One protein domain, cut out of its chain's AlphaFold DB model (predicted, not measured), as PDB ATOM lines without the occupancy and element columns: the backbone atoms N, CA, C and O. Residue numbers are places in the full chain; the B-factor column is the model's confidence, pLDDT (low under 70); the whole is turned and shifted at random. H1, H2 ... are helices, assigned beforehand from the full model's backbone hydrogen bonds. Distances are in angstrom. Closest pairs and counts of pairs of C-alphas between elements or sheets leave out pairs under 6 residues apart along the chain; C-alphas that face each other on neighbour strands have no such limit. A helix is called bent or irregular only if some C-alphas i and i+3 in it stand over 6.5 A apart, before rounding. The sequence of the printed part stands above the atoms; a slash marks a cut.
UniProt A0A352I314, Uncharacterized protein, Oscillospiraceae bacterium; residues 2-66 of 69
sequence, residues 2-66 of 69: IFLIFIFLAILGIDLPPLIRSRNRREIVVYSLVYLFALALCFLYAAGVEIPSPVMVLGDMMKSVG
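Overview. This is residues 2 to 66 of the 69 residues of an uncharacterized protein of Oscillospiraceae bacterium (UniProt A0A352I314). A long helical hairpin, H1 and H2 side by side and running opposite ways, makes the body, and a short third helix, H3, sticks out from it on the far side of a link from H2. Residues 52 to 66, of which 54 to 64 belong to H3, stand free of the hairpin. The printed part has 65 residues with three named helices, in the order H1, H2, H3, and no named strand, and its class is all helix. The whole is only just extended, close to loose, with a radius of gyration of the C-alphas of 16.3 A, and its flat outline spans 49 by 29 by 12 A.

Arrangement. H1, residues 2 to 21, and H2, residues 25 to 46, form a helical hairpin over a tight link of 3 residues. They touch, with 5 pairs of C-alphas within 8 A. The closest C-alphas of the two are those of Leu 19 and Ile 28, 6.3 A apart. Their lines stand at a shallow tilt of 4 degrees, opposite ways, and their centres are 11.6 A apart. H1 has a kink of 29 degrees near residue 15, and it is only just irregular, the C-alphas of Ile 14 and Pro 17 being 6.54 A apart. H3, residues 54 to 64, follows H2 after a short link of 7 residues. H3 touches no helix and is apart from both H1 and H2. In H2 and H3 every O i to N i+4 pair is within hydrogen-bond range, and in H1 14 of 16 are.

Along the chain. H1 begins at C-alpha 2, at (47.719, -29.272, -38.103), and is 29.0 A long from first to last C-alpha. Its last C-alpha, that of Arg 21, is at (40.344, -1.542, -33.904). H2, the longest helix with 22 residues, begins at C-alpha 25, at (38.421, -4.369, -24.359), and measures 30.9 A from first to last C-alpha. H3 has 11 residues and measures 15.1 A, and it ends at C-alpha 64, at (19.447, -36.670, -12.163).

Size, cuts and confidence. The two C-alphas farthest apart are those of Arg 21 and Gly 66, at 49.2 A, and the first and last printed C-alphas, those of Ile 2 and Gly 66, are 43.2 A apart. Without the stretches that stand free, residues 21 to 26 and 52 to 66, the body has 44 residues and spans 35 by 21 by 8 A. The printed part has no cut, and neither link is long. The mean pLDDT of the printed part of this predicted model is 88.5, and no printed residue is under 70.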
ATOM      1  N   ILE A   2      46.999 -30.401 -37.477       84.19
ATOM      2  CA  ILE A   2      47.719 -29.272 -38.103       84.19
ATOM      3  C   ILE A   2      46.805 -28.356 -38.943       84.19
ATOM      4  O   ILE A   2      46.837 -27.143 -38.776       84.19
ATOM      5  N   PHE A   3      45.907 -28.927 -39.755       88.38
ATOM      6  CA  PHE A   3      44.948 -28.165 -40.565       88.38
ATOM      7  C   PHE A   3      43.949 -27.364 -39.724       88.38
ATOM      8  O   PHE A   3      43.636 -26.231 -40.071       88.38
ATOM      9  N   LEU A   4      43.489 -27.915 -38.596       87.81
ATOM     10  CA  LEU A   4      42.607 -27.191 -37.676       87.81
ATOM     11  C   LEU A   4      43.321 -25.974 -37.089       87.81
ATOM     12  O   LEU A   4      42.735 -24.903 -37.037       87.81
ATOM     13  N   ILE A   5      44.601 -26.104 -36.730       88.19
ATOM     14  CA  ILE A   5      45.392 -24.972 -36.229       88.19
ATOM     15  C   ILE A   5      45.475 -23.863 -37.285       88.19
ATOM     16  O   ILE A   5      45.281 -22.698 -36.951       88.19
ATOM     17  N   PHE A   6      45.696 -24.211 -38.558       91.81
ATOM     18  CA  PHE A   6      45.704 -23.229 -39.648       91.81
ATOM     19  C   PHE A   6      44.350 -22.542 -39.843       91.81
ATOM     20  O   PHE A   6      44.315 -21.332 -40.044       91.81
ATOM     21  N   ILE A   7      43.243 -23.285 -39.748       92.69
ATOM     22  CA  ILE A   7      41.890 -22.718 -39.848       92.69
ATOM     23  C   ILE A   7      41.640 -21.734 -38.706       92.69
ATOM     24  O   ILE A   7      41.214 -20.611 -38.952       92.69
ATOM     25  N   PHE A   8      41.959 -22.127 -37.472       90.62
ATOM     26  CA  PHE A   8      41.873 -21.242 -36.316       90.62
ATOM     27  C   PHE A   8      42.731 -19.984 -36.553       90.62
ATOM     28  O   PHE A   8      42.215 -18.872 -36.515       90.62
ATOM     29  N   LEU A   9      44.008 -20.121 -36.918       92.56
ATOM     30  CA  LEU A   9      44.871 -18.967 -37.214       92.56
ATOM     31  C   LEU A   9      44.300 -18.038 -38.297       92.56
ATOM     32  O   LEU A   9      44.401 -16.821 -38.152       92.56
ATOM     33  N   ALA A  10      43.685 -18.586 -39.346       94.75
ATOM     34  CA  ALA A  10      43.033 -17.793 -40.383       94.75
ATOM     35  C   ALA A  10      41.836 -17.003 -39.830       94.75
ATOM     36  O   ALA A  10      41.744 -15.801 -40.070       94.75
ATOM     37  N   ILE A  11      40.969 -17.645 -39.038       93.06
ATOM     38  CA  ILE A  11      39.827 -16.992 -38.376       93.06
ATOM     39  C   ILE A  11      40.324 -15.876 -37.453       93.06
ATOM     40  O   ILE A  11      39.874 -14.738 -37.555       93.06
ATOM     41  N   LEU A  12      41.320 -16.163 -36.608       92.44
ATOM     42  CA  LEU A  12      41.931 -15.170 -35.727       92.44
ATOM     43  C   LEU A  12      42.490 -13.982 -36.521       92.44
ATOM     44  O   LEU A  12      42.288 -12.837 -36.134       92.44
ATOM     45  N   GLY A  13      43.181 -14.236 -37.633       92.06
ATOM     46  CA  GLY A  13      43.750 -13.189 -38.478       92.06
ATOM     47  C   GLY A  13      42.706 -12.283 -39.136       92.06
ATOM     48  O   GLY A  13      43.012 -11.125 -39.406       92.06
ATOM     49  N   ILE A  14      41.488 -12.778 -39.369       93.56
ATOM     50  CA  ILE A  14      40.385 -12.009 -39.963       93.56
ATOM     51  C   ILE A  14      39.611 -11.243 -38.883       93.56
ATOM     52  O   ILE A  14      39.366 -10.046 -39.037       93.56
ATOM     53  N   ASP A  15      39.281 -11.903 -37.772       89.50
ATOM     54  CA  ASP A  15      38.366 -11.368 -36.758       89.50
ATOM     55  C   ASP A  15      39.069 -10.511 -35.697       89.50
ATOM     56  O   ASP A  15      38.491  -9.560 -35.166       89.50
ATOM     57  N   LEU A  16      40.338 -10.790 -35.387       88.88
ATOM     58  CA  LEU A  16      41.066 -10.079 -34.333       88.88
ATOM     59  C   LEU A  16      41.428  -8.625 -34.703       88.88
ATOM     60  O   LEU A  16      41.262  -7.751 -33.847       88.88
ATOM     61  N   PRO A  17      41.886  -8.290 -35.931       90.62
ATOM     62  CA  PRO A  17      42.191  -6.904 -36.296       90.62
ATOM     63  C   PRO A  17      41.013  -5.920 -36.170       90.62
ATOM     64  O   PRO A  17      41.211  -4.858 -35.567       90.62
ATOM     65  N   PRO A  18      39.797  -6.206 -36.687       88.44
ATOM     66  CA  PRO A  18      38.662  -5.302 -36.510       88.44
ATOM     67  C   PRO A  18      38.250  -5.189 -35.036       88.44
ATOM     68  O   PRO A  18      37.902  -4.095 -34.590       88.44
ATOM     69  N   LEU A  19      38.385  -6.266 -34.256       88.62
ATOM     70  CA  LEU A  19      38.093  -6.276 -32.823       88.62
ATOM     71  C   LEU A  19      39.081  -5.428 -32.005       88.62
ATOM     72  O   LEU A  19      38.692  -4.697 -31.099       88.62
ATOM     73  N   ILE A  20      40.370  -5.456 -32.349       88.00
ATOM     74  CA  ILE A  20      41.370  -4.562 -31.745       88.00
ATOM     75  C   ILE A  20      41.081  -3.107 -32.138       88.00
ATOM     76  O   ILE A  20      41.195  -2.197 -31.310       88.00
ATOM     77  N   ARG A  21      40.669  -2.876 -33.392       89.69
ATOM     78  CA  ARG A  21      40.344  -1.542 -33.904       89.69
ATOM     79  C   ARG A  21      39.102  -0.939 -33.242       89.69
ATOM     80  O   ARG A  21      39.067   0.280 -33.087       89.69
ATOM     81  N   SER A  22      38.143  -1.753 -32.791       87.38
ATOM     82  CA  SER A  22      36.968  -1.277 -32.043       87.38
ATOM     83  C   SER A  22      37.327  -0.688 -30.668       87.38
ATOM     84  O   SER A  22      36.507   0.004 -30.067       87.38
ATOM     85  N   ARG A  23      38.552  -0.930 -30.160       80.75
ATOM     86  CA  ARG A  23      39.033  -0.567 -28.807       80.75
ATOM     87  C   ARG A  23      38.138  -1.065 -27.665       80.75
ATOM     88  O   ARG A  23      38.374  -0.708 -26.506       80.75
ATOM     89  N   ASN A  24      37.164  -1.928 -27.943       86.81
ATOM     90  CA  ASN A  24      36.291  -2.470 -26.922       86.81
ATOM     91  C   ASN A  24      36.976  -3.650 -26.228       86.81
ATOM     92  O   ASN A  24      36.861  -4.808 -26.628       86.81
ATOM     93  N   ARG A  25      37.697  -3.354 -25.141       86.38
ATOM     94  CA  ARG A  25      38.421  -4.369 -24.359       86.38
ATOM     95  C   ARG A  25      37.514  -5.498 -23.871       86.38
ATOM     96  O   ARG A  25      37.983  -6.623 -23.741       86.38
ATOM     97  N   ARG A  26      36.230  -5.218 -23.620       90.19
ATOM     98  CA  ARG A  26      35.270  -6.235 -23.181       90.19
ATOM     99  C   ARG A  26      34.995  -7.250 -24.286       90.19
ATOM    100  O   ARG A  26      35.005  -8.443 -24.011       90.19
ATOM    101  N   GLU A  27      34.792  -6.791 -25.517       89.94
ATOM    102  CA  GLU A  27      34.572  -7.676 -26.666       89.94
ATOM    103  C   GLU A  27      35.806  -8.529 -26.957       89.94
ATOM    104  O   GLU A  27      35.672  -9.730 -27.163       89.94
ATOM    105  N   ILE A  28      37.004  -7.940 -26.872       90.25
ATOM    106  CA  ILE A  28      38.270  -8.671 -27.024       90.25
ATOM    107  C   ILE A  28      38.367  -9.799 -25.993       90.25
ATOM    108  O   ILE A  28      38.643 -10.936 -26.358       90.25
ATOM    109  N   VAL A  29      38.095  -9.512 -24.715       92.62
ATOM    110  CA  VAL A  29      38.158 -10.522 -23.647       92.62
ATOM    111  C   VAL A  29      37.143 -11.644 -23.872       92.62
ATOM    112  O   VAL A  29      37.503 -12.813 -23.756       92.62
ATOM    113  N   VAL A  30      35.895 -11.310 -24.215       94.12
ATOM    114  CA  VAL A  30      34.845 -12.312 -24.464       94.12
ATOM    115  C   VAL A  30      35.199 -13.179 -25.670       94.12
ATOM    116  O   VAL A  30      35.154 -14.403 -25.569       94.12
ATOM    117  N   TYR A  31      35.613 -12.562 -26.777       93.38
ATOM    118  CA  TYR A  31      36.052 -13.276 -27.970       93.38
ATOM    119  C   TYR A  31      37.226 -14.206 -27.657       93.38
ATOM    120  O   TYR A  31      37.159 -15.394 -27.953       93.38
ATOM    121  N   SER A  32      38.272 -13.704 -26.992       91.44
ATOM    122  CA  SER A  32      39.442 -14.510 -26.633       91.44
ATOM    123  C   SER A  32      39.090 -15.686 -25.725       91.44
ATOM    124  O   SER A  32      39.614 -16.774 -25.940       91.44
ATOM    125  N   LEU A  33      38.196 -15.504 -24.747       95.31
ATOM    126  CA  LEU A  33      37.746 -16.587 -23.868       95.31
ATOM    127  C   LEU A  33      37.030 -17.691 -24.647       95.31
ATOM    128  O   LEU A  33      37.378 -18.862 -24.510       95.31
ATOM    129  N   VAL A  34      36.059 -17.323 -25.486       94.38
ATOM    130  CA  VAL A  34      35.299 -18.285 -26.299       94.38
ATOM    131  C   VAL A  34      36.216 -18.995 -27.294       94.38
ATOM    132  O   VAL A  34      36.153 -20.212 -27.453       94.38
ATOM    133  N   TYR A  35      37.113 -18.242 -27.925       93.44
ATOM    134  CA  TYR A  35      38.049 -18.758 -28.908       93.44
ATOM    135  C   TYR A  35      39.052 -19.747 -28.292       93.44
ATOM    136  O   TYR A  35      39.262 -20.838 -28.823       93.44
ATOM    137  N   LEU A  36      39.632 -19.407 -27.134       93.88
ATOM    138  CA  LEU A  36      40.509 -20.310 -26.382       93.88
ATOM    139  C   LEU A  36      39.770 -21.559 -25.911       93.88
ATOM    140  O   LEU A  36      40.332 -22.650 -25.967       93.88
ATOM    141  N   PHE A  37      38.516 -21.421 -25.482       93.75
ATOM    142  CA  PHE A  37      37.696 -22.554 -25.070       93.75
ATOM    143  C   PHE A  37      37.463 -23.536 -26.226       93.75
ATOM    144  O   PHE A  37      37.704 -24.733 -26.076       93.75
ATOM    145  N   ALA A  38      37.084 -23.036 -27.405       91.56
ATOM    146  CA  ALA A  38      36.925 -23.867 -28.597       91.56
ATOM    147  C   ALA A  38      38.238 -24.565 -28.993       91.56
ATOM    148  O   ALA A  38      38.243 -25.758 -29.296       91.56
ATOM    149  N   LEU A  39      39.364 -23.848 -28.927       91.31
ATOM    150  CA  LEU A  39      40.682 -24.406 -29.221       91.31
ATOM    151  C   LEU A  39      41.074 -25.502 -28.219       91.31
ATOM    152  O   LEU A  39      41.580 -26.548 -28.628       91.31
ATOM    153  N   ALA A  40      40.802 -25.299 -26.929       92.12
ATOM    154  CA  ALA A  40      41.045 -26.290 -25.886       92.12
ATOM    155  C   ALA A  40      40.215 -27.563 -26.101       92.12
ATOM    156  O   ALA A  40      40.760 -28.661 -26.019       92.12
ATOM    157  N   LEU A  41      38.928 -27.434 -26.444       90.31
ATOM    158  CA  LEU A  41      38.077 -28.580 -26.783       90.31
ATOM    159  C   LEU A  41      38.605 -29.328 -28.009       90.31
ATOM    160  O   LEU A  41      38.738 -30.550 -27.977       90.31
ATOM    161  N   CYS A  42      38.975 -28.614 -29.074       88.94
ATOM    162  CA  CYS A  42      39.589 -29.241 -30.240       88.94
ATOM    163  C   CYS A  42      40.890 -29.966 -29.882       88.94
ATOM    164  O   CYS A  42      41.139 -31.039 -30.427       88.94
ATOM    165  N   PHE A  43      41.704 -29.414 -28.978       89.88
ATOM    166  CA  PHE A  43      42.938 -30.041 -28.507       89.88
ATOM    167  C   PHE A  43      42.676 -31.304 -27.673       89.88
ATOM    168  O   PHE A  43      43.338 -32.315 -27.881       89.88
ATOM    169  N   LEU A  44      41.691 -31.275 -26.774       90.50
ATOM    170  CA  LEU A  44      41.261 -32.439 -25.993       90.50
ATOM    171  C   LEU A  44      40.769 -33.567 -26.908       90.50
ATOM    172  O   LEU A  44      41.247 -34.694 -26.802       90.50
ATOM    173  N   TYR A  45      39.896 -33.242 -27.864       86.69
ATOM    174  CA  TYR A  45      39.400 -34.198 -28.857       86.69
ATOM    175  C   TYR A  45      40.547 -34.820 -29.664       86.69
ATOM    176  O   TYR A  45      40.639 -36.028 -29.853       86.69
ATOM    177  N   ALA A  46      41.473 -33.970 -30.100       87.06
ATOM    178  CA  ALA A  46      42.691 -34.334 -30.802       87.06
ATOM    179  C   ALA A  46      43.634 -35.240 -29.989       87.06
ATOM    180  O   ALA A  46      44.301 -36.099 -30.565       87.06
ATOM    181  N   ALA A  47      43.690 -35.057 -28.670       89.56
ATOM    182  CA  ALA A  47      44.446 -35.897 -27.747       89.56
ATOM    183  C   ALA A  47      43.762 -37.249 -27.464       89.56
ATOM    184  O   ALA A  47      44.277 -38.037 -26.675       89.56
ATOM    185  N   GLY A  48      42.617 -37.525 -28.101       87.00
ATOM    186  CA  GLY A  48      41.844 -38.746 -27.894       87.00
ATOM    187  C   GLY A  48      41.008 -38.724 -26.618       87.00
ATOM    188  O   GLY A  48      40.518 -39.771 -26.205       87.00
ATOM    189  N   VAL A  49      40.838 -37.559 -25.982       89.25
ATOM    190  CA  VAL A  49      39.891 -37.425 -24.876       89.25
ATOM    191  C   VAL A  49      38.486 -37.507 -25.452       89.25
ATOM    192  O   VAL A  49      38.097 -36.687 -26.286       89.25
ATOM    193  N   GLU A  50      37.724 -38.496 -24.996       81.62
ATOM    194  CA  GLU A  50      36.307 -38.606 -25.314       81.62
ATOM    195  C   GLU A  50      35.580 -37.412 -24.703       81.62
ATOM    196  O   GLU A  50      35.407 -37.308 -23.489       81.62
ATOM    197  N   ILE A  51      35.191 -36.468 -25.555       80.38
ATOM    198  CA  ILE A  51      34.349 -35.352 -25.144       80.38
ATOM    199  C   ILE A  51      32.914 -35.875 -25.176       80.38
ATOM    200  O   ILE A  51      32.400 -36.130 -26.272       80.38
ATOM    201  N   PRO A  52      32.264 -36.072 -24.013       80.25
ATOM    202  CA  PRO A  52      30.901 -36.573 -23.979       80.25
ATOM    203  C   PRO A  52      29.997 -35.603 -24.732       80.25
ATOM    204  O   PRO A  52      30.164 -34.380 -24.658       80.25
ATOM    205  N   SER A  53      29.045 -36.146 -25.491       79.25
ATOM    206  CA  SER A  53      28.153 -35.301 -26.276       79.25
ATOM    207  C   SER A  53      27.369 -34.382 -25.326       79.25
ATOM    208  O   SER A  53      26.873 -34.852 -24.296       79.25
ATOM    209  N   PRO A  54      27.203 -33.085 -25.644       82.00
ATOM    210  CA  PRO A  54      26.411 -32.185 -24.808       82.00
ATOM    211  C   PRO A  54      24.991 -32.707 -24.568       82.00
ATOM    212  O   PRO A  54      24.420 -32.484 -23.508       82.00
ATOM    213  N   VAL A  55      24.438 -33.451 -25.530       81.69
ATOM    214  CA  VAL A  55      23.113 -34.077 -25.431       81.69
ATOM    215  C   VAL A  55      23.104 -35.213 -24.409       81.69
ATOM    216  O   VAL A  55      22.140 -35.335 -23.660       81.69
ATOM    217  N   MET A  56      24.171 -36.014 -24.336       83.50
ATOM    218  CA  MET A  56      24.320 -37.039 -23.298       83.50
ATOM    219  C   MET A  56      24.438 -36.398 -21.920       83.50
ATOM    220  O   MET A  56      23.698 -36.774 -21.020       83.50
ATOM    221  N   VAL A  57      25.279 -35.368 -21.781       84.94
ATOM    222  CA  VAL A  57      25.431 -34.636 -20.514       84.94
ATOM    223  C   VAL A  57      24.099 -34.031 -20.069       84.94
ATOM    224  O   VAL A  57      23.700 -34.197 -18.921       84.94
ATOM    225  N   LEU A  58      23.367 -33.376 -20.975       84.06
ATOM    226  CA  LEU A  58      22.040 -32.832 -20.678       84.06
ATOM    227  C   LEU A  58      21.034 -33.931 -20.322       84.06
ATOM    228  O   LEU A  58      20.255 -33.750 -19.393       84.06
ATOM    229  N   GLY A  59      21.059 -35.065 -21.022       85.25
ATOM    230  CA  GLY A  59      20.230 -36.226 -20.705       85.25
ATOM    231  C   GLY A  59      20.503 -36.768 -19.303       85.25
ATOM    232  O   GLY A  59      19.565 -37.002 -18.544       85.25
ATOM    233  N   ASP A  60      21.771 -36.893 -18.921       85.38
ATOM    234  CA  ASP A  60      22.176 -37.352 -17.590       85.38
ATOM    235  C   ASP A  60      21.812 -36.337 -16.497       85.38
ATOM    236  O   ASP A  60      21.373 -36.720 -15.412       85.38
ATOM    237  N   MET A  61      21.902 -35.036 -16.789       84.56
ATOM    238  CA  MET A  61      21.435 -33.975 -15.890       84.56
ATOM    239  C   MET A  61      19.908 -33.959 -15.746       84.56
ATOM    240  O   MET A  61      19.396 -33.775 -14.649       84.56
ATOM    241  N   MET A  62      19.154 -34.176 -16.824       85.38
ATOM    242  CA  MET A  62      17.693 -34.265 -16.746       85.38
ATOM    243  C   MET A  62      17.259 -35.499 -15.950       85.38
ATOM    244  O   MET A  62      16.406 -35.387 -15.066       85.38
ATOM    245  N   LYS A  63      17.919 -36.643 -16.171       85.38
ATOM    246  CA  LYS A  63      17.707 -37.864 -15.383       85.38
ATOM    247  C   LYS A  63      18.018 -37.655 -13.904       85.38
ATOM    248  O   LYS A  63      17.250 -38.118 -13.066       85.38
ATOM    249  N   SER A  64      19.094 -36.939 -13.566       86.19
ATOM    250  CA  SER A  64      19.447 -36.670 -12.163       86.19
ATOM    251  C   SER A  64      18.440 -35.761 -11.445       86.19
ATOM    252  O   SER A  64      18.320 -35.833 -10.225       86.19
ATOM    253  N   VAL A  65      17.661 -34.972 -12.194       87.12
ATOM    254  CA  VAL A  65      16.566 -34.122 -11.687       87.12
ATOM    255  C   VAL A  65      15.193 -34.827 -11.772       87.12
ATOM    256  O   VAL A  65      14.169 -34.258 -11.406       87.12
ATOM    257  N   GLY A  66      15.149 -36.096 -12.193       82.75
ATOM    258  CA  GLY A  66      13.925 -36.909 -12.238       82.75
ATOM    259  C   GLY A  66      13.074 -36.724 -13.497       82.75
ATOM    260  O   GLY A  66      11.950 -37.218 -13.558       82.75
TER     261      GLY A  66